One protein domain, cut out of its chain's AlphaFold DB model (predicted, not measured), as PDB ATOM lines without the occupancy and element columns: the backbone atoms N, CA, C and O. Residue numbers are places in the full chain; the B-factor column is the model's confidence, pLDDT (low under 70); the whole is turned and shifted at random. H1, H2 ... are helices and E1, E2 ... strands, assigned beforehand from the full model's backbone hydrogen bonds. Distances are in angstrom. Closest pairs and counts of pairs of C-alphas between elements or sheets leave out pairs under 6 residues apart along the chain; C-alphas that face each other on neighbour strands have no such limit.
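This is residues 77 to 191 and 199 to 244 of the 469 residues of an uncharacterized protein of Stylonychia lemnae (UniProt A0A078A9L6). There is little regular structure: a loose mesh of loops with four small two-stranded antiparallel sheets, where the E3-E4 hairpin runs on into E5-E6, E2-E7 sits near E3, and E1-E8 is at one end. The printed part has 161 residues with two named helices and eight named strands, in order E1 E2 H1 E3 E4 E5 H2 E6 E7 E8; the class is mixed, with only 48 residues in named elements. It is loose, radius of gyration of the C-alphas 19.5 A, spanning 61 by 50 by 28 A.

E3, residues 123 to 128, and E4, 141 to 146, form an antiparallel hairpin, N 125 to O 144 2.9 A. E5, 148 to 150, is antiparallel to E6, 173 to 175, N 149 to O 174 2.8 A. E2, 89 to 92, is antiparallel to E7, 180 to 183, N 89 to O 183 2.7 A. The closest C-alphas of E3 and E7, Gln 125 and Leu 181, are 6.9 A apart. E1, 77 to 79, is antiparallel to E8, 235 to 243, N 78 to O 236 2.9 A. These N and O pairs are within hydrogen-bond range. H1, 115 to 118, and H2, 160 to 165, are apart; every O i to N i+4 pair in H2 is within range, and H1 is too short for one.

E8 is 25.1 A long, E3 16.6 A. C-alpha 77 is at (39.843, -31.291, 30.535), C-alpha 243 at (45.121, -38.277, 47.783).

The C-alphas farthest apart, Asp 220 and Met 244, are 64.8 A apart. Residues 192 to 198 are not printed, leaving 10.2 A between C-alphas 191 and 199. The links E2 to H1 and E3 to E4 are long. Model pLDDT is under 70 in 30 residues, among them 213 to 223.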
ATOM      1  N   ILE A  77      39.760 -31.443  31.985       77.94
ATOM      2  CA  ILE A  77      39.843 -31.291  30.535       77.94
ATOM      3  C   ILE A  77      40.485 -29.938  30.274       77.94
ATOM      4  O   ILE A  77      39.977 -28.911  30.732       77.94
ATOM      5  N   TYR A  78      41.585 -29.943  29.539       78.50
ATOM      6  CA  TYR A  78      42.248 -28.738  29.078       78.50
ATOM      7  C   TYR A  78      42.140 -28.668  27.564       78.50
ATOM      8  O   TYR A  78      42.187 -29.685  26.877       78.50
ATOM      9  N   LYS A  79      41.987 -27.446  27.062       80.06
ATOM     10  CA  LYS A  79      42.160 -27.147  25.647       80.06
ATOM     11  C   LYS A  79      43.512 -26.502  25.465       80.06
ATOM     12  O   LYS A  79      43.905 -25.650  26.266       80.06
ATOM     13  N   LYS A  80      44.196 -26.918  24.419       73.31
ATOM     14  CA  LYS A  80      45.514 -26.449  24.063       73.31
ATOM     15  C   LYS A  80      45.472 -25.828  22.684       73.31
ATOM     16  O   LYS A  80      44.754 -26.302  21.817       73.31
ATOM     17  N   ASP A  81      46.262 -24.781  22.508       76.94
ATOM     18  CA  ASP A  81      46.456 -24.188  21.198       76.94
ATOM     19  C   ASP A  81      47.517 -24.995  20.438       76.94
ATOM     20  O   ASP A  81      48.692 -24.989  20.818       76.94
ATOM     21  N   LEU A  82      47.059 -25.731  19.419       75.25
ATOM     22  CA  LEU A  82      47.854 -26.429  18.399       75.25
ATOM     23  C   LEU A  82      48.977 -25.553  17.819       75.25
ATOM     24  O   LEU A  82      50.090 -26.001  17.561       75.25
ATOM     25  N   SER A  83      48.648 -24.279  17.612       75.06
ATOM     26  CA  SER A  83      49.340 -23.392  16.676       75.06
ATOM     27  C   SER A  83      50.637 -22.797  17.220       75.06
ATOM     28  O   SER A  83      51.466 -22.332  16.445       75.06
ATOM     29  N   PHE A  84      50.793 -22.754  18.545       73.62
ATOM     30  CA  PHE A  84      51.920 -22.088  19.218       73.62
ATOM     31  C   PHE A  84      52.766 -23.040  20.059       73.62
ATOM     32  O   PHE A  84      53.590 -22.589  20.855       73.62
ATOM     33  N   ASP A  85      52.512 -24.341  19.962       71.12
ATOM     34  CA  ASP A  85      53.232 -25.323  20.750       71.12
ATOM     35  C   ASP A  85      54.297 -26.046  19.924       71.12
ATOM     36  O   ASP A  85      53.988 -26.828  19.029       71.12
ATOM     37  N   ASP A  86      55.554 -25.816  20.298       74.69
ATOM     38  CA  ASP A  86      56.737 -26.348  19.614       74.69
ATOM     39  C   ASP A  86      57.177 -27.726  20.132       74.69
ATOM     40  O   ASP A  86      58.176 -28.299  19.682       74.69
ATOM     41  N   THR A  87      56.501 -28.257  21.149       77.12
ATOM     42  CA  THR A  87      56.866 -29.563  21.702       77.12
ATOM     43  C   THR A  87      56.585 -30.675  20.694       77.12
ATOM     44  O   THR A  87      55.643 -30.609  19.913       77.12
ATOM     45  N   SER A  88      57.437 -31.704  20.668       78.12
ATOM     46  CA  SER A  88      57.294 -32.830  19.743       78.12
ATOM     47  C   SER A  88      57.622 -34.167  20.399       78.12
ATOM     48  O   SER A  88      58.524 -34.285  21.230       78.12
ATOM     49  N   PHE A  89      56.872 -35.185  19.997       80.12
ATOM     50  CA  PHE A  89      57.010 -36.577  20.371       80.12
ATOM     51  C   PHE A  89      57.540 -37.364  19.185       80.12
ATOM     52  O   PHE A  89      56.940 -37.378  18.111       80.12
ATOM     53  N   ASN A  90      58.649 -38.060  19.406       87.19
ATOM     54  CA  ASN A  90      59.178 -39.006  18.438       87.19
ATOM     55  C   ASN A  90      58.524 -40.369  18.681       87.19
ATOM     56  O   ASN A  90      58.899 -41.096  19.605       87.19
ATOM     57  N   LEU A  91      57.540 -40.709  17.856       88.31
ATOM     58  CA  LEU A  91      56.969 -42.043  17.803       88.31
ATOM     59  C   LEU A  91      57.912 -42.949  17.016       88.31
ATOM     60  O   LEU A  91      58.026 -42.870  15.794       88.31
ATOM     61  N   THR A  92      58.584 -43.819  17.753       91.88
ATOM     62  CA  THR A  92      59.410 -44.902  17.212       91.88
ATOM     63  C   THR A  92      58.748 -46.234  17.532       91.88
ATOM     64  O   THR A  92      57.947 -46.300  18.469       91.88
ATOM     65  N   LYS A  93      59.154 -47.310  16.846       91.06
ATOM     66  CA  LYS A  93      58.703 -48.697  17.088       91.06
ATOM     67  C   LYS A  93      58.634 -49.098  18.573       91.06
ATOM     68  O   LYS A  93      57.781 -49.887  18.964       91.06
ATOM     69  N   ASN A  94      59.532 -48.572  19.407       89.62
ATOM     70  CA  ASN A  94      59.610 -48.916  20.831       89.62
ATOM     71  C   ASN A  94      58.534 -48.238  21.693       89.62
ATOM     72  O   ASN A  94      58.267 -48.699  22.799       89.62
ATOM     73  N   VAL A  95      57.968 -47.126  21.223       86.06
ATOM     74  CA  VAL A  95      56.992 -46.312  21.968       86.06
ATOM     75  C   VAL A  95      55.596 -46.458  21.372       86.06
ATOM     76  O   VAL A  95      54.607 -46.469  22.100       86.06
ATOM     77  N   PHE A  96      55.516 -46.590  20.051       88.12
ATOM     78  CA  PHE A  96      54.276 -46.716  19.309       88.12
ATOM     79  C   PHE A  96      54.488 -47.674  18.145       88.12
ATOM     80  O   PHE A  96      55.504 -47.611  17.460       88.12
ATOM     81  N   ASP A  97      53.525 -48.557  17.920       91.06
ATOM     82  CA  ASP A  97      53.552 -49.496  16.811       91.06
ATOM     83  C   ASP A  97      52.145 -49.609  16.233       91.06
ATOM     84  O   ASP A  97      51.152 -49.542  16.964       91.06
ATOM     85  N   MET A  98      52.056 -49.753  14.918       91.31
ATOM     86  CA  MET A  98      50.788 -49.810  14.205       91.31
ATOM     87  C   MET A  98      50.871 -50.782  13.044       91.31
ATOM     88  O   MET A  98      51.941 -51.029  12.491       91.31
ATOM     89  N   ALA A  99      49.716 -51.321  12.676       92.38
ATOM     90  CA  ALA A  99      49.591 -52.231  11.560       92.38
ATOM     91  C   ALA A  99      48.272 -52.013  10.825       92.38
ATOM     92  O   ALA A  99      47.235 -51.761  11.440       92.38
ATOM     93  N   LEU A 100      48.328 -52.144   9.506       91.75
ATOM     94  CA  LEU A 100      47.186 -52.096   8.612       91.75
ATOM     95  C   LEU A 100      46.827 -53.515   8.174       91.75
ATOM     96  O   LEU A 100      47.684 -54.268   7.712       91.75
ATOM     97  N   PHE A 101      45.543 -53.849   8.266       90.81
ATOM     98  CA  PHE A 101      44.986 -55.068   7.694       90.81
ATOM     99  C   PHE A 101      43.919 -54.714   6.675       90.81
ATOM    100  O   PHE A 101      43.009 -53.936   6.960       90.81
ATOM    101  N   ILE A 102      44.038 -55.307   5.495       88.81
ATOM    102  CA  ILE A 102      43.055 -55.182   4.428       88.81
ATOM    103  C   ILE A 102      42.327 -56.520   4.355       88.81
ATOM    104  O   ILE A 102      42.944 -57.548   4.078       88.81
ATOM    105  N   SER A 103      41.025 -56.495   4.636       89.31
ATOM    106  CA  SER A 103      40.165 -57.678   4.609       89.31
ATOM    107  C   SER A 103      39.344 -57.703   3.326       89.31
ATOM    108  O   SER A 103      38.604 -56.761   3.039       89.31
ATOM    109  N   TYR A 104      39.429 -58.800   2.588       88.25
ATOM    110  CA  TYR A 104      38.609 -59.113   1.431       88.25
ATOM    111  C   TYR A 104      37.502 -60.089   1.840       88.25
ATOM    112  O   TYR A 104      37.765 -61.140   2.416       88.25
ATOM    113  N   PHE A 105      36.251 -59.728   1.548       89.12
ATOM    114  CA  PHE A 105      35.060 -60.527   1.874       89.12
ATOM    115  C   PHE A 105      34.377 -61.122   0.629       89.12
ATOM    116  O   PHE A 105      33.203 -61.485   0.689       89.12
ATOM    117  N   GLY A 106      35.062 -61.161  -0.518       90.94
ATOM    118  CA  GLY A 106      34.511 -61.770  -1.729       90.94
ATOM    119  C   GLY A 106      34.678 -63.291  -1.760       90.94
ATOM    120  O   GLY A 106      35.186 -63.897  -0.821       90.94
ATOM    121  N   THR A 107      34.204 -63.906  -2.843       93.88
ATOM    122  CA  THR A 107      34.135 -65.369  -3.001       93.88
ATOM    123  C   THR A 107      35.393 -65.998  -3.585       93.88
ATOM    124  O   THR A 107      35.494 -67.220  -3.590       93.88
ATOM    125  N   ASP A 108      36.311 -65.192  -4.118       94.12
ATOM    126  CA  ASP A 108      37.492 -65.705  -4.802       94.12
ATOM    127  C   ASP A 108      38.583 -66.075  -3.789       94.12
ATOM    128  O   ASP A 108      39.158 -65.216  -3.109       94.12
ATOM    129  N   ASP A 109      38.869 -67.374  -3.701       91.69
ATOM    130  CA  ASP A 109      39.925 -67.910  -2.849       91.69
ATOM    131  C   ASP A 109      41.305 -67.368  -3.271       91.69
ATOM    132  O   ASP A 109      41.594 -67.159  -4.450       91.69
ATOM    133  N   GLY A 110      42.184 -67.128  -2.294       88.06
ATOM    134  CA  GLY A 110      43.555 -66.653  -2.528       88.06
ATOM    135  C   GLY A 110      43.708 -65.139  -2.739       88.06
ATOM    136  O   GLY A 110      44.832 -64.638  -2.662       88.06
ATOM    137  N   VAL A 111      42.621 -64.376  -2.923       90.19
ATOM    138  CA  VAL A 111      42.696 -62.900  -3.012       90.19
ATOM    139  C   VAL A 111      43.197 -62.290  -1.702       90.19
ATOM    140  O   VAL A 111      44.052 -61.411  -1.723       90.19
ATOM    141  N   GLN A 112      42.719 -62.783  -0.555       88.56
ATOM    142  CA  GLN A 112      43.163 -62.315   0.764       88.56
ATOM    143  C   GLN A 112      44.662 -62.563   0.998       88.56
ATOM    144  O   GLN A 112      45.344 -61.715   1.568       88.56
ATOM    145  N   GLU A 113      45.180 -63.709   0.553       85.56
ATOM    146  CA  GLU A 113      46.597 -64.077   0.695       85.56
ATOM    147  C   GLU A 113      47.494 -63.217  -0.208       85.56
ATOM    148  O   GLU A 113      48.621 -62.877   0.149       85.56
ATOM    149  N   ASN A 114      46.959 -62.796  -1.357       86.38
ATOM    150  CA  ASN A 114      47.645 -61.957  -2.334       86.38
ATOM    151  C   ASN A 114      47.154 -60.505  -2.308       86.38
ATOM    152  O   ASN A 114      47.289 -59.788  -3.290       86.38
ATOM    153  N   ILE A 115      46.594 -60.025  -1.191       85.94
ATOM    154  CA  ILE A 115      45.918 -58.716  -1.148       85.94
ATOM    155  C   ILE A 115      46.826 -57.552  -1.582       85.94
ATOM    156  O   ILE A 115      46.374 -56.595  -2.206       85.94
ATOM    157  N   HIS A 116      48.128 -57.682  -1.330       81.81
ATOM    158  CA  HIS A 116      49.176 -56.736  -1.710       81.81
ATOM    159  C   HIS A 116      49.394 -56.612  -3.230       81.81
ATOM    160  O   HIS A 116      49.946 -55.613  -3.677       81.81
ATOM    161  N   THR A 117      48.977 -57.596  -4.038       86.62
ATOM    162  CA  THR A 117      49.033 -57.495  -5.508       86.62
ATOM    163  C   THR A 117      47.873 -56.685  -6.076       86.62
ATOM    164  O   THR A 117      47.958 -56.198  -7.198       86.62
ATOM    165  N   TYR A 118      46.783 -56.559  -5.314       87.12
ATOM    166  CA  TYR A 118      45.568 -55.849  -5.717       87.12
ATOM    167  C   TYR A 118      45.479 -54.445  -5.113       87.12
ATOM    168  O   TYR A 118      44.899 -53.552  -5.728       87.12
ATOM    169  N   PHE A 119      46.052 -54.242  -3.925       86.00
ATOM    170  CA  PHE A 119      46.008 -52.975  -3.205       86.00
ATOM    171  C   PHE A 119      47.408 -52.494  -2.845       86.00
ATOM    172  O   PHE A 119      48.182 -53.205  -2.206       86.00
ATOM    173  N   THR A 120      47.682 -51.231  -3.167       87.94
ATOM    174  CA  THR A 120      48.853 -50.511  -2.666       87.94
ATOM    175  C   THR A 120      48.433 -49.669  -1.470       87.94
ATOM    176  O   THR A 120      47.585 -48.784  -1.595       87.94
ATOM    177  N   ALA A 121      49.033 -49.930  -0.312       89.56
ATOM    178  CA  ALA A 121      48.911 -49.074   0.859       89.56
ATOM    179  C   ALA A 121      50.164 -48.210   0.981       89.56
ATOM    180  O   ALA A 121      51.274 -48.723   0.891       89.56
ATOM    181  N   ASN A 122      49.980 -46.914   1.218       91.25
ATOM    182  CA  ASN A 122      51.070 -45.977   1.460       91.25
ATOM    183  C   ASN A 122      50.800 -45.238   2.767       91.25
ATOM    184  O   ASN A 122      49.670 -44.818   3.017       91.25
ATOM    185  N   PHE A 123      51.833 -45.084   3.591       91.31
ATOM    186  CA  PHE A 123      51.780 -44.267   4.799       91.31
ATOM    187  C   PHE A 123      52.576 -42.994   4.550       91.31
ATOM    188  O   PHE A 123      53.680 -43.042   4.008       91.31
ATOM    189  N   TYR A 124      52.023 -41.859   4.962       91.19
ATOM    190  CA  TYR A 124      52.691 -40.569   4.870       91.19
ATOM    191  C   TYR A 124      52.631 -39.881   6.225       91.19
ATOM    192  O   TYR A 124      51.585 -39.868   6.869       91.19
ATOM    193  N   GLN A 125      53.744 -39.284   6.638       90.00
ATOM    194  CA  GLN A 125      53.701 -38.204   7.610       90.00
ATOM    195  C   GLN A 125      53.533 -36.904   6.836       90.00
ATOM    196  O   GLN A 125      54.327 -36.610   5.940       90.00
ATOM    197  N   ILE A 126      52.514 -36.135   7.196       88.56
ATOM    198  CA  ILE A 126      52.233 -34.848   6.579       88.56
ATOM    199  C   ILE A 126      52.540 -33.761   7.608       88.56
ATOM    200  O   ILE A 126      52.128 -33.864   8.763       88.56
ATOM    201  N   TYR A 127      53.294 -32.740   7.214       84.88
ATOM    202  CA  TYR A 127      53.476 -31.534   8.017       84.88
ATOM    203  C   TYR A 127      53.368 -30.290   7.142       84.88
ATOM    204  O   TYR A 127      53.572 -30.341   5.928       84.88
ATOM    205  N   PHE A 128      53.022 -29.180   7.784       82.62
ATOM    206  CA  PHE A 128      52.943 -27.878   7.145       82.62
ATOM    207  C   PHE A 128      54.299 -27.180   7.258       82.62
ATOM    208  O   PHE A 128      54.805 -26.984   8.366       82.62
ATOM    209  N   GLU A 129      54.896 -26.822   6.127       81.69
ATOM    210  CA  GLU A 129      56.102 -26.003   6.069       81.69
ATOM    211  C   GLU A 129      55.720 -24.626   5.528       81.69
ATOM    212  O   GLU A 129      55.335 -24.492   4.367       81.69
ATOM    213  N   ASP A 130      55.790 -23.603   6.385       77.75
ATOM    214  CA  ASP A 130      55.431 -22.239   6.001       77.75
ATOM    215  C   ASP A 130      56.426 -21.722   4.959       77.75
ATOM    216  O   ASP A 130      57.576 -21.387   5.262       77.75
ATOM    217  N   ASN A 131      55.987 -21.694   3.703       79.81
ATOM    218  CA  ASN A 131      56.767 -21.141   2.620       79.81
ATOM    219  C   ASN A 131      56.370 -19.663   2.437       79.81
ATOM    220  O   ASN A 131      55.254 -19.344   2.011       79.81
ATOM    221  N   PRO A 132      57.298 -18.720   2.698       78.88
ATOM    222  CA  PRO A 132      56.994 -17.289   2.714       78.88
ATOM    223  C   PRO A 132      56.548 -16.743   1.348       78.88
ATOM    224  O   PRO A 132      56.051 -15.617   1.261       78.88
ATOM    225  N   TYR A 133      56.724 -17.513   0.271       83.12
ATOM    226  CA  TYR A 133      56.368 -17.121  -1.090       83.12
ATOM    227  C   TYR A 133      54.981 -17.600  -1.533       83.12
ATOM    228  O   TYR A 133      54.448 -17.067  -2.505       83.12
ATOM    229  N   THR A 134      54.389 -18.578  -0.845       79.06
ATOM    230  CA  THR A 134      53.155 -19.264  -1.273       79.06
ATOM    231  C   THR A 134      51.931 -18.922  -0.429       79.06
ATOM    232  O   THR A 134      50.837 -19.323  -0.811       79.06
ATOM    233  N   TRP A 135      52.069 -18.125   0.641       69.62
ATOM    234  CA  TRP A 135      50.956 -17.565   1.435       69.62
ATOM    235  C   TRP A 135      49.910 -18.619   1.876       69.62
ATOM    236  O   TRP A 135      48.710 -18.330   1.882       69.62
ATOM    237  N   GLY A 136      50.321 -19.838   2.242       65.94
ATOM    238  CA  GLY A 136      49.388 -20.863   2.724       65.94
ATOM    239  C   GLY A 136      48.649 -21.627   1.621       65.94
ATOM    240  O   GLY A 136      47.508 -22.046   1.827       65.94
ATOM    241  N   THR A 137      49.230 -21.775   0.425       72.56
ATOM    242  CA  THR A 137      48.624 -22.611  -0.633       72.56
ATOM    243  C   THR A 137      48.880 -24.099  -0.379       72.56
ATOM    244  O   THR A 137      49.758 -24.474   0.387       72.56
ATOM    245  N   GLY A 138      48.141 -24.987  -1.058       62.59
ATOM    246  CA  GLY A 138      48.273 -26.445  -0.898       62.59
ATOM    247  C   GLY A 138      49.671 -27.032  -1.174       62.59
ATOM    248  O   GLY A 138      49.886 -28.208  -0.902       62.59
ATOM    249  N   ASN A 139      50.617 -26.234  -1.675       68.94
ATOM    250  CA  ASN A 139      52.016 -26.624  -1.866       68.94
ATOM    251  C   ASN A 139      52.838 -26.614  -0.565       68.94
ATOM    252  O   ASN A 139      53.971 -27.084  -0.574       68.94
ATOM    253  N   ASP A 140      52.278 -26.096   0.529       78.12
ATOM    254  CA  ASP A 140      52.952 -25.989   1.830       78.12
ATOM    255  C   ASP A 140      52.861 -27.303   2.637       78.12
ATOM    256  O   ASP A 140      53.474 -27.452   3.693       78.12
ATOM    257  N   TRP A 141      52.110 -28.285   2.126       83.94
ATOM    258  CA  TRP A 141      52.038 -29.632   2.685       83.94
ATOM    259  C   TRP A 141      53.195 -30.487   2.177       83.94
ATOM    260  O   TRP A 141      53.271 -30.820   0.990       83.94
ATOM    261  N   VAL A 142      54.063 -30.903   3.093       86.81
ATOM    262  CA  VAL A 142      55.163 -31.817   2.788       86.81
ATOM    263  C   VAL A 142      54.771 -33.232   3.187       86.81
ATOM    264  O   VAL A 142      54.440 -33.503   4.340       86.81
ATOM    265  N   TYR A 143      54.827 -34.144   2.217       89.75
ATOM    266  CA  TYR A 143      54.528 -35.561   2.399       89.75
ATOM    267  C   TYR A 143      55.832 -36.343   2.540       89.75
ATOM    268  O   TYR A 143      56.604 -36.455   1.587       89.75
ATOM    269  N   MET A 144      56.068 -36.928   3.711       91.69
ATOM    270  CA  MET A 144      57.172 -37.860   3.932       91.69
ATOM    271  C   MET A 144      56.649 -39.295   3.870       91.69
ATOM    272  O   MET A 144      55.929 -39.704   4.786       91.69
ATOM    273  N   PRO A 145      56.970 -40.067   2.817       93.75
ATOM    274  CA  PRO A 145      56.552 -41.458   2.733       93.75
ATOM    275  C   PRO A 145      57.231 -42.283   3.827       93.75
ATOM    276  O   PRO A 145      58.422 -42.130   4.101       93.75
ATOM    277  N   ILE A 146      56.462 -43.182   4.426       94.56
ATOM    278  CA  ILE A 146      56.927 -44.148   5.416       94.56
ATOM    279  C   ILE A 146      56.874 -45.518   4.750       94.56
ATOM    280  O   ILE A 146      55.815 -45.947   4.285       94.56
ATOM    281  N   GLY A 147      58.023 -46.191   4.694       94.69
ATOM    282  CA  GLY A 147      58.119 -47.538   4.146       94.69
ATOM    283  C   GLY A 147      57.252 -48.519   4.931       94.69
ATOM    284  O   GLY A 147      57.143 -48.426   6.159       94.69
ATOM    285  N   LEU A 148      56.630 -49.455   4.215       94.06
ATOM    286  CA  LEU A 148      55.824 -50.522   4.792       94.06
ATOM    287  C   LEU A 148      56.462 -51.876   4.499       94.06
ATOM    288  O   LEU A 148      56.929 -52.140   3.393       94.06
ATOM    289  N   GLU A 149      56.402 -52.764   5.478       93.12
ATOM    290  CA  GLU A 149      56.796 -54.159   5.359       93.12
ATOM    291  C   GLU A 149      55.719 -55.072   5.948       93.12
ATOM    292  O   GLU A 149      54.877 -54.652   6.742       93.12
ATOM    293  N   ILE A 150      55.742 -56.352   5.582       91.75
ATOM    294  CA  ILE A 150      54.897 -57.348   6.245       91.75
ATOM    295  C   ILE A 150      55.318 -57.434   7.718       91.75
ATOM    296  O   ILE A 150      56.503 -57.579   8.023       91.75
ATOM    297  N   CYS A 151      54.352 -57.364   8.634       93.12
ATOM    298  CA  CYS A 151      54.611 -57.410  10.070       93.12
ATOM    299  C   CYS A 151      55.336 -58.709  10.468       93.12
ATOM    300  O   CYS A 151      54.822 -59.814  10.269       93.12
ATOM    301  N   LYS A 152      56.525 -58.565  11.066       94.06
ATOM    302  CA  LYS A 152      57.376 -59.659  11.569       94.06
ATOM    303  C   LYS A 152      57.116 -59.947  13.053       94.06
ATOM    304  O   LYS A 152      56.460 -59.173  13.749       94.06
ATOM    305  N   GLU A 153      57.649 -61.062  13.554       93.50
ATOM    306  CA  GLU A 153      57.696 -61.322  14.999       93.50
ATOM    307  C   GLU A 153      58.555 -60.257  15.715       93.50
ATOM    308  O   GLU A 153      59.514 -59.734  15.149       93.50
ATOM    309  N   GLY A 154      58.217 -59.912  16.960       90.50
ATOM    310  CA  GLY A 154      58.915 -58.891  17.753       90.50
ATOM    311  C   GLY A 154      58.343 -57.468  17.657       90.50
ATOM    312  O   GLY A 154      58.907 -56.549  18.252       90.50
ATOM    313  N   ARG A 155      57.236 -57.265  16.931       91.81
ATOM    314  CA  ARG A 155      56.444 -56.017  16.933       91.81
ATOM    315  C   ARG A 155      55.586 -55.899  18.203       91.81
ATOM    316  O   ARG A 155      55.484 -56.857  18.971       91.81
ATOM    317  N   PHE A 156      54.988 -54.730  18.442       90.75
ATOM    318  CA  PHE A 156      54.061 -54.479  19.562       90.75
ATOM    319  C   PHE A 156      54.656 -54.804  20.941       90.75
ATOM    320  O   PHE A 156      54.128 -55.628  21.684       90.75
ATOM    321  N   LEU A 157      55.791 -54.174  21.268       89.00
ATOM    322  CA  LEU A 157      56.518 -54.374  22.534       89.00
ATOM    323  C   LEU A 157      56.968 -55.830  22.785       89.00
ATOM    324  O   LEU A 157      57.244 -56.212  23.919       89.00
ATOM    325  N   GLY A 158      57.074 -56.644  21.729       89.25
ATOM    326  CA  GLY A 158      57.528 -58.034  21.821       89.25
ATOM    327  C   GLY A 158      56.454 -59.025  22.280       89.25
ATOM    328  O   GLY A 158      56.785 -60.152  22.653       89.25
ATOM    329  N   GLU A 159      55.172 -58.647  22.230       91.94
ATOM    330  CA  GLU A 159      54.019 -59.491  22.584       91.94
ATOM    331  C   GLU A 159      53.722 -60.570  21.518       91.94
ATOM    332  O   GLU A 159      52.620 -60.685  20.975       91.94
ATOM    333  N   ASN A 160      54.719 -61.410  21.220       93.44
ATOM    334  CA  ASN A 160      54.688 -62.385  20.124       93.44
ATOM    335  C   ASN A 160      53.528 -63.381  20.234       93.44
ATOM    336  O   ASN A 160      52.945 -63.768  19.224       93.44
ATOM    337  N   LYS A 161      53.172 -63.803  21.456       92.38
ATOM    338  CA  LYS A 161      52.065 -64.747  21.679       92.38
ATOM    339  C   LYS A 161      50.729 -64.141  21.264       92.38
ATOM    340  O   LYS A 161      49.956 -64.798  20.571       92.38
ATOM    341  N   THR A 162      50.487 -62.900  21.676       90.31
ATOM    342  CA  THR A 162      49.269 -62.164  21.344       90.31
ATOM    343  C   THR A 162      49.235 -61.895  19.849       90.31
ATOM    344  O   THR A 162      48.285 -62.313  19.202       90.31
ATOM    345  N   ALA A 163      50.305 -61.326  19.280       89.94
ATOM    346  CA  ALA A 163      50.399 -61.026  17.850       89.94
ATOM    347  C   ALA A 163      50.154 -62.257  16.959       89.94
ATOM    348  O   ALA A 163      49.461 -62.159  15.947       89.94
ATOM    349  N   LYS A 164      50.662 -63.428  17.363       90.00
ATOM    350  CA  LYS A 164      50.426 -64.696  16.663       90.00
ATOM    351  C   LYS A 164      48.987 -65.194  16.805       90.00
ATOM    352  O   LYS A 164      48.432 -65.696  15.835       90.00
ATOM    353  N   LEU A 165      48.371 -65.039  17.980       90.12
ATOM    354  CA  LEU A 165      46.978 -65.441  18.223       90.12
ATOM    355  C   LEU A 165      45.996 -64.668  17.333       90.12
ATOM    356  O   LEU A 165      45.056 -65.259  16.811       90.12
ATOM    357  N   ILE A 166      46.231 -63.367  17.147       87.69
ATOM    358  CA  ILE A 166      45.429 -62.514  16.254       87.69
ATOM    359  C   ILE A 166      45.968 -62.468  14.818       87.69
ATOM    360  O   ILE A 166      45.497 -61.671  14.016       87.69
ATOM    361  N   ASN A 167      46.927 -63.339  14.487       88.50
ATOM    362  CA  ASN A 167      47.457 -63.530  13.139       88.50
ATOM    363  C   ASN A 167      47.990 -62.242  12.475       88.50
ATOM    364  O   ASN A 167      47.886 -62.063  11.261       88.50
ATOM    365  N   ILE A 168      48.575 -61.344  13.280       88.62
ATOM    366  CA  ILE A 168      49.205 -60.116  12.775       88.62
ATOM    367  C   ILE A 168      50.412 -60.459  11.903       88.62
ATOM    368  O   ILE A 168      50.614 -59.891  10.829       88.62
ATOM    369  N   THR A 169      51.230 -61.395  12.379       87.38
ATOM    370  CA  THR A 169      52.468 -61.801  11.717       87.38
ATOM    371  C   THR A 169      52.155 -62.469  10.383       87.38
ATOM    372  O   THR A 169      51.563 -63.546  10.366       87.38
ATOM    373  N   GLY A 170      52.557 -61.842   9.276       84.50
ATOM    374  CA  GLY A 170      52.385 -62.371   7.919       84.50
ATOM    375  C   GLY A 170      51.215 -61.796   7.111       84.50
ATOM    376  O   GLY A 170      51.293 -61.823   5.890       84.50
ATOM    377  N   ASN A 171      50.182 -61.235   7.751       86.62
ATOM    378  CA  ASN A 171      48.979 -60.745   7.044       86.62
ATOM    379  C   ASN A 171      48.764 -59.232   7.131       86.62
ATOM    380  O   ASN A 171      47.906 -58.687   6.441       86.62
ATOM    381  N   TYR A 172      49.510 -58.556   7.999       92.38
ATOM    382  CA  TYR A 172      49.378 -57.127   8.230       92.38
ATOM    383  C   TYR A 172      50.586 -56.386   7.656       92.38
ATOM    384  O   TYR A 172      51.698 -56.921   7.617       92.38
ATOM    385  N   LEU A 173      50.371 -55.137   7.254       92.81
ATOM    386  CA  LEU A 173      51.418 -54.210   6.834       92.81
ATOM    387  C   LEU A 173      51.793 -53.306   8.012       92.81
ATOM    388  O   LEU A 173      50.934 -52.635   8.580       92.81
ATOM    389  N   CYS A 174      53.067 -53.294   8.373       94.62
ATOM    390  CA  CYS A 174      53.646 -52.491   9.443       94.62
ATOM    391  C   CYS A 174      54.604 -51.447   8.851       94.62
ATOM    392  O   CYS A 174      55.252 -51.734   7.845       94.62
ATOM    393  N   PRO A 175      54.787 -50.280   9.489       95.44
ATOM    394  CA  PRO A 175      55.905 -49.396   9.171       95.44
ATOM    395  C   PRO A 175      57.257 -50.102   9.353       95.44
ATOM    396  O   PRO A 175      57.416 -50.867  10.312       95.44
ATOM    397  N   GLU A 176      58.232 -49.818   8.487       95.75
ATOM    398  CA  GLU A 176      59.617 -50.310   8.600       95.75
ATOM    399  C   GLU A 176      60.213 -50.043   9.989       95.75
ATOM    400  O   GLU A 176      59.925 -49.030  10.611       95.75
ATOM    401  N   GLU A 177      61.067 -50.930  10.508       92.81
ATOM    402  CA  GLU A 177      61.527 -50.865  11.910       92.81
ATOM    403  C   GLU A 177      62.205 -49.552  12.338       92.81
ATOM    404  O   GLU A 177      62.203 -49.217  13.524       92.81
ATOM    405  N   ASN A 178      62.794 -48.828  11.388       94.06
ATOM    406  CA  ASN A 178      63.508 -47.566  11.584       94.06
ATOM    407  C   ASN A 178      62.612 -46.325  11.433       94.06
ATOM    408  O   ASN A 178      63.134 -45.208  11.407       94.06
ATOM    409  N   PHE A 179      61.292 -46.495  11.326       94.12
ATOM    410  CA  PHE A 179      60.384 -45.365  11.217       94.12
ATOM    411  C   PHE A 179      60.487 -44.447  12.451       94.12
ATOM    412  O   PHE A 179      60.636 -44.896  13.593       94.12
ATOM    413  N   ASN A 180      60.401 -43.139  12.215       92.25
ATOM    414  CA  ASN A 180      60.405 -42.123  13.259       92.25
ATOM    415  C   ASN A 180      59.398 -41.036  12.896       92.25
ATOM    416  O   ASN A 180      59.686 -40.192  12.048       92.25
ATOM    417  N   LEU A 181      58.222 -41.074  13.520       88.62
ATOM    418  CA  LEU A 181      57.195 -40.059  13.299       88.62
ATOM    419  C   LEU A 181      57.344 -38.967  14.333       88.62
ATOM    420  O   LEU A 181      57.449 -39.243  15.524       88.62
ATOM    421  N   LYS A 182      57.293 -37.723  13.878       85.00
ATOM    422  CA  LYS A 182      57.249 -36.572  14.777       85.00
ATOM    423  C   LYS A 182      55.814 -36.092  14.909       85.00
ATOM    424  O   LYS A 182      55.257 -35.595  13.940       85.00
ATOM    425  N   LEU A 183      55.238 -36.214  16.098       76.94
ATOM    426  CA  LEU A 183      53.960 -35.588  16.428       76.94
ATOM    427  C   LEU A 183      54.223 -34.366  17.301       76.94
ATOM    428  O   LEU A 183      54.806 -34.512  18.368       76.94
ATOM    429  N   SER A 184      53.814 -33.172  16.890       66.88
ATOM    430  CA  SER A 184      53.991 -31.964  17.709       66.88
ATOM    431  C   SER A 184      53.053 -31.946  18.939       66.88
ATOM    432  O   SER A 184      51.900 -31.548  18.824       66.88
ATOM    433  N   GLY A 185      53.482 -32.372  20.134       54.25
ATOM    434  CA  GLY A 185      52.640 -32.299  21.341       54.25
ATOM    435  C   GLY A 185      53.385 -32.110  22.670       54.25
ATOM    436  O   GLY A 185      54.566 -32.442  22.771       54.25
ATOM    437  N   VAL A 186      52.682 -31.610  23.710       47.81
ATOM    438  CA  VAL A 186      53.310 -31.222  25.001       47.81
ATOM    439  C   VAL A 186      53.617 -32.363  25.946       47.81
ATOM    440  O   VAL A 186      52.745 -33.141  26.329       47.81
ATOM    441  N   ASN A 187      54.812 -32.276  26.530       44.47
ATOM    442  CA  ASN A 187      55.082 -32.782  27.868       44.47
ATOM    443  C   ASN A 187      54.251 -32.012  28.906       44.47
ATOM    444  O   ASN A 187      54.430 -30.810  29.121       44.47
ATOM    445  N   THR A 188      53.362 -32.718  29.597       42.72
ATOM    446  CA  THR A 188      52.666 -32.172  30.759       42.72
ATOM    447  C   THR A 188      53.549 -32.294  31.996       42.72
ATOM    448  O   THR A 188      53.728 -33.395  32.497       42.72
ATOM    449  N   ALA A 189      54.049 -31.179  32.527       39.12
ATOM    450  CA  ALA A 189      54.681 -31.151  33.846       39.12
ATOM    451  C   ALA A 189      53.638 -30.851  34.936       39.12
ATOM    452  O   ALA A 189      52.849 -29.905  34.811       39.12
ATOM    453  N   ASP A 190      53.621 -31.642  36.011       40.69
ATOM    454  CA  ASP A 190      52.817 -31.349  37.199       40.69
ATOM    455  C   ASP A 190      53.519 -30.417  38.200       40.69
ATOM    456  O   ASP A 190      54.736 -30.227  38.181       40.69
ATOM    457  N   SER A 191      52.721 -29.808  39.088       45.41
ATOM    458  CA  SER A 191      53.175 -28.831  40.088       45.41
ATOM    459  C   SER A 191      54.405 -29.325  40.868       45.41
ATOM    460  O   SER A 191      54.356 -30.365  41.534       45.41
ATOM    461  N   GLY A 199      55.702 -38.777  42.353       52.12
ATOM    462  CA  GLY A 199      54.968 -38.853  41.085       52.12
ATOM    463  C   GLY A 199      55.608 -39.808  40.077       52.12
ATOM    464  O   GLY A 199      56.653 -39.486  39.530       52.12
ATOM    465  N   ASN A 200      54.957 -40.937  39.785       54.47
ATOM    466  CA  ASN A 200      55.179 -41.632  38.515       54.47
ATOM    467  C   ASN A 200      54.200 -41.029  37.508       54.47
ATOM    468  O   ASN A 200      52.988 -41.210  37.644       54.47
ATOM    469  N   GLU A 201      54.718 -40.271  36.548       56.94
ATOM    470  CA  GLU A 201      53.920 -39.720  35.456       56.94
ATOM    471  C   GLU A 201      53.729 -40.797  34.385       56.94
ATOM    472  O   GLU A 201      54.690 -41.407  33.918       56.94
ATOM    473  N   PHE A 202      52.474 -41.043  34.012       60.88
ATOM    474  CA  PHE A 202      52.126 -41.917  32.900       60.88
ATOM    475  C   PHE A 202      51.345 -41.094  31.885       60.88
ATOM    476  O   PHE A 202      50.258 -40.598  32.188       60.88
ATOM    477  N   VAL A 203      51.904 -40.960  30.688       63.28
ATOM    478  CA  VAL A 203      51.207 -40.390  29.537       63.28
ATOM    479  C   VAL A 203      50.632 -41.553  28.743       63.28
ATOM    480  O   VAL A 203      51.349 -42.493  28.404       63.28
ATOM    481  N   TYR A 204      49.331 -41.508  28.481       63.69
ATOM    482  CA  TYR A 204      48.663 -42.447  27.591       63.69
ATOM    483  C   TYR A 204      47.925 -41.662  26.514       63.69
ATOM    484  O   TYR A 204      47.425 -40.565  26.761       63.69
ATOM    485  N   TYR A 205      47.865 -42.240  25.321       70.88
ATOM    486  CA  TYR A 205      47.188 -41.653  24.175       70.88
ATOM    487  C   TYR A 205      45.916 -42.447  23.897       70.88
ATOM    488  O   TYR A 205      45.910 -43.677  23.976       70.88
ATOM    489  N   THR A 206      44.830 -41.748  23.584       70.88
ATOM    490  CA  THR A 206      43.556 -42.364  23.206       70.88
ATOM    491  C   THR A 206      43.179 -41.906  21.811       70.88
ATOM    492  O   THR A 206      42.994 -40.711  21.596       70.88
ATOM    493  N   GLY A 207      43.042 -42.845  20.877       73.75
ATOM    494  CA  GLY A 207      42.502 -42.553  19.553       73.75
ATOM    495  C   GLY A 207      40.982 -42.420  19.607       73.75
ATOM    496  O   GLY A 207      40.303 -43.238  20.234       73.75
ATOM    497  N   ARG A 208      40.439 -41.405  18.934       76.00
ATOM    498  CA  ARG A 208      39.001 -41.234  18.724       76.00
ATOM    499  C   ARG A 208      38.738 -41.120  17.230       76.00
ATOM    500  O   ARG A 208      39.387 -40.341  16.549       76.00
ATOM    501  N   LEU A 209      37.760 -41.874  16.735       77.50
ATOM    502  CA  LEU A 209      37.272 -41.695  15.372       77.50
ATOM    503  C   LEU A 209      36.398 -40.437  15.331       77.50
ATOM    504  O   LEU A 209      35.300 -40.434  15.892       77.50
ATOM    505  N   GLU A 210      36.892 -39.368  14.712       75.25
ATOM    506  CA  GLU A 210      36.115 -38.136  14.543       75.25
ATOM    507  C   GLU A 210      35.256 -38.176  13.287       75.25
ATOM    508  O   GLU A 210      34.080 -37.805  13.315       75.25
ATOM    509  N   TYR A 211      35.833 -38.656  12.189       72.81
ATOM    510  CA  TYR A 211      35.186 -38.597  10.898       72.81
ATOM    511  C   TYR A 211      35.611 -39.743   9.982       72.81
ATOM    512  O   TYR A 211      36.716 -40.271  10.064       72.81
ATOM    513  N   THR A 212      34.698 -40.158   9.108       71.75
ATOM    514  CA  THR A 212      34.954 -41.166   8.079       71.75
ATOM    515  C   THR A 212      34.267 -40.711   6.803       71.75
ATOM    516  O   THR A 212      33.043 -40.575   6.773       71.75
ATOM    517  N   GLN A 213      35.045 -40.474   5.747       64.06
ATOM    518  CA  GLN A 213      34.516 -40.287   4.398       64.06
ATOM    519  C   GLN A 213      34.728 -41.557   3.599       64.06
ATOM    520  O   GLN A 213      35.856 -42.002   3.417       64.06
ATOM    521  N   ILE A 214      33.637 -42.103   3.075       65.81
ATOM    522  CA  ILE A 214      33.677 -43.142   2.053       65.81
ATOM    523  C   ILE A 214      33.031 -42.521   0.821       65.81
ATOM    524  O   ILE A 214      31.826 -42.274   0.803       65.81
ATOM    525  N   GLY A 215      33.848 -42.186  -0.172       62.84
ATOM    526  CA  GLY A 215      33.384 -41.649  -1.445       62.84
ATOM    527  C   GLY A 215      33.506 -42.698  -2.538       62.84
ATOM    528  O   GLY A 215      34.538 -43.350  -2.654       62.84
ATOM    529  N   THR A 216      32.482 -42.842  -3.376       59.84
ATOM    530  CA  THR A 216      32.618 -43.546  -4.655       59.84
ATOM    531  C   THR A 216      33.332 -42.606  -5.620       59.84
ATOM    532  O   THR A 216      32.746 -41.614  -6.055       59.84
ATOM    533  N   ARG A 217      34.612 -42.858  -5.894       66.44
ATOM    534  CA  ARG A 217      35.414 -42.052  -6.826       66.44
ATOM    535  C   ARG A 217      35.730 -42.857  -8.080       66.44
ATOM    536  O   ARG A 217      35.827 -44.080  -8.023       66.44
ATOM    537  N   GLU A 218      35.861 -42.160  -9.205       68.69
ATOM    538  CA  GLU A 218      36.305 -42.766 -10.460       68.69
ATOM    539  C   GLU A 218      37.736 -43.297 -10.300       68.69
ATOM    540  O   GLU A 218      38.607 -42.603  -9.770       68.69
ATOM    541  N   LEU A 219      37.966 -44.538 -10.745       62.41
ATOM    542  CA  LEU A 219      39.251 -45.244 -10.644       62.41
ATOM    543  C   LEU A 219      40.398 -44.486 -11.337       62.41
ATOM    544  O   LEU A 219      41.545 -44.579 -10.907       62.41
ATOM    545  N   ASP A 220      40.076 -43.685 -12.353       67.00
ATOM    546  CA  ASP A 220      41.048 -42.962 -13.178       67.00
ATOM    547  C   ASP A 220      41.613 -41.701 -12.507       67.00
ATOM    548  O   ASP A 220      42.566 -41.105 -13.006       67.00
ATOM    549  N   ALA A 221      41.066 -41.282 -11.359       66.44
ATOM    550  CA  ALA A 221      41.496 -40.051 -10.700       66.44
ATOM    551  C   ALA A 221      42.928 -40.134 -10.138       66.44
ATOM    552  O   ALA A 221      43.531 -39.094  -9.891       66.44
ATOM    553  N   GLY A 222      43.490 -41.336  -9.939       66.19
ATOM    554  CA  GLY A 222      44.820 -41.534  -9.342       66.19
ATOM    555  C   GLY A 222      44.878 -41.249  -7.835       66.19
ATOM    556  O   GLY A 222      45.959 -41.095  -7.273       66.19
ATOM    557  N   TRP A 223      43.722 -41.130  -7.178       69.81
ATOM    558  CA  TRP A 223      43.612 -40.812  -5.750       69.81
ATOM    559  C   TRP A 223      43.460 -42.100  -4.938       69.81
ATOM    560  O   TRP A 223      43.079 -43.143  -5.469       69.81
ATOM    561  N   SER A 224      43.721 -42.036  -3.631       74.88
ATOM    562  CA  SER A 224      43.486 -43.177  -2.748       74.88
ATOM    563  C   SER A 224      41.993 -43.536  -2.691       74.88
ATOM    564  O   SER A 224      41.123 -42.664  -2.606       74.88
ATOM    565  N   LEU A 225      41.695 -44.840  -2.729       76.19
ATOM    566  CA  LEU A 225      40.332 -45.373  -2.564       76.19
ATOM    567  C   LEU A 225      39.778 -45.088  -1.159       76.19
ATOM    568  O   LEU A 225      38.578 -44.897  -0.978       76.19
ATOM    569  N   PHE A 226      40.667 -45.054  -0.170       77.06
ATOM    570  CA  PHE A 226      40.380 -44.768   1.225       77.06
ATOM    571  C   PHE A 226      41.581 -44.048   1.846       77.06
ATOM    572  O   PHE A 226      42.726 -44.341   1.498       77.06
ATOM    573  N   SER A 227      41.315 -43.111   2.753       79.75
ATOM    574  CA  SER A 227      42.336 -42.379   3.501       79.75
ATOM    575  C   SER A 227      41.991 -42.402   4.984       79.75
ATOM    576  O   SER A 227      40.841 -42.151   5.349       79.75
ATOM    577  N   VAL A 228      42.988 -42.693   5.820       82.12
ATOM    578  CA  VAL A 228      42.913 -42.525   7.275       82.12
ATOM    579  C   VAL A 228      43.845 -41.392   7.639       82.12
ATOM    580  O   VAL A 228      45.041 -41.472   7.375       82.12
ATOM    581  N   GLU A 229      43.289 -40.367   8.262       84.44
ATOM    582  CA  GLU A 229      44.044 -39.256   8.822       84.44
ATOM    583  C   GLU A 229      44.030 -39.387  10.346       84.44
ATOM    584  O   GLU A 229      42.996 -39.699  10.945       84.44
ATOM    585  N   ILE A 230      45.206 -39.258  10.959       82.56
ATOM    586  CA  ILE A 230      45.382 -39.333  12.409       82.56
ATOM    587  C   ILE A 230      45.938 -37.990  12.856       82.56
ATOM    588  O   ILE A 230      47.138 -37.745  12.736       82.56
ATOM    589  N   ASP A 231      45.058 -37.169  13.414       80.88
ATOM    590  CA  ASP A 231      45.397 -35.854  13.939       80.88
ATOM    591  C   ASP A 231      45.447 -35.858  15.465       80.88
ATOM    592  O   ASP A 231      44.838 -36.694  16.143       80.88
ATOM    593  N   MET A 232      46.179 -34.898  16.024       78.62
ATOM    594  CA  MET A 232      46.116 -34.632  17.455       78.62
ATOM    595  C   MET A 232      44.957 -33.699  17.768       78.62
ATOM    596  O   MET A 232      44.812 -32.642  17.161       78.62
ATOM    597  N   ASP A 233      44.185 -34.068  18.782       80.38
ATOM    598  CA  ASP A 233      43.151 -33.206  19.341       80.38
ATOM    599  C   ASP A 233      43.789 -32.057  20.153       80.38
ATOM    600  O   ASP A 233      44.798 -32.223  20.847       80.38
ATOM    601  N   GLU A 234      43.167 -30.880  20.101       80.88
ATOM    602  CA  GLU A 234      43.454 -29.751  20.991       80.88
ATOM    603  C   GLU A 234      43.070 -30.069  22.445       80.88
ATOM    604  O   GLU A 234      43.595 -29.482  23.400       80.88
ATOM    605  N   GLY A 235      42.100 -30.966  22.629       76.38
ATOM    606  CA  GLY A 235      41.657 -31.442  23.927       76.38
ATOM    607  C   GLY A 235      42.606 -32.484  24.509       76.38
ATOM    608  O   GLY A 235      42.790 -33.555  23.941       76.38
ATOM    609  N   TYR A 236      43.126 -32.236  25.713       76.31
ATOM    610  CA  TYR A 236      43.753 -33.291  26.509       76.31
ATOM    611  C   TYR A 236      43.086 -33.429  27.875       76.31
ATOM    612  O   TYR A 236      42.676 -32.457  28.519       76.31
ATOM    613  N   VAL A 237      42.963 -34.679  28.321       74.25
ATOM    614  CA  VAL A 237      42.391 -35.015  29.623       74.25
ATOM    615  C   VAL A 237      43.527 -35.319  30.578       74.25
ATOM    616  O   VAL A 237      44.236 -36.312  30.438       74.25
ATOM    617  N   LYS A 238      43.683 -34.473  31.591       74.81
ATOM    618  CA  LYS A 238      44.581 -34.743  32.701       74.81
ATOM    619  C   LYS A 238      43.808 -35.476  33.786       74.81
ATOM    620  O   LYS A 238      42.935 -34.913  34.446       74.81
ATOM    621  N   THR A 239      44.138 -36.744  33.978       73.88
ATOM    622  CA  THR A 239      43.591 -37.547  35.071       73.88
ATOM    623  C   THR A 239      44.520 -37.448  36.273       73.88
ATOM    624  O   THR A 239      45.544 -38.121  36.349       73.88
ATOM    625  N   GLY A 240      44.168 -36.585  37.224       69.75
ATOM    626  CA  GLY A 240      44.881 -36.440  38.486       69.75
ATOM    627  C   GLY A 240      44.279 -37.332  39.566       69.75
ATOM    628  O   GLY A 240      43.070 -37.328  39.793       69.75
ATOM    629  N   ARG A 241      45.119 -38.066  40.299       73.69
ATOM    630  CA  ARG A 241      44.702 -38.725  41.543       73.69
ATOM    631  C   ARG A 241      44.980 -37.787  42.713       73.69
ATOM    632  O   ARG A 241      46.134 -37.583  43.080       73.69
ATOM    633  N   THR A 242      43.939 -37.240  43.329       77.69
ATOM    634  CA  THR A 242      44.082 -36.477  44.572       77.69
ATOM    635  C   THR A 242      44.001 -37.440  45.752       77.69
ATOM    636  O   THR A 242      43.025 -38.169  45.931       77.69
ATOM    637  N   VAL A 243      45.072 -37.500  46.539       82.12
ATOM    638  CA  VAL A 243      45.121 -38.277  47.783       82.12
ATOM    639  C   VAL A 243      44.876 -37.353  48.962       82.12
ATOM    640  O   VAL A 243      45.300 -36.197  48.947       82.12
ATOM    641  N   MET A 244      44.208 -37.872  49.991       82.88
ATOM    642  CA  MET A 244      44.055 -37.152  51.250       82.88
ATOM    643  C   MET A 244      45.434 -36.771  51.802       82.88
ATOM    644  O   MET A 244      46.302 -37.628  51.977       82.88
TER     645      MET A 244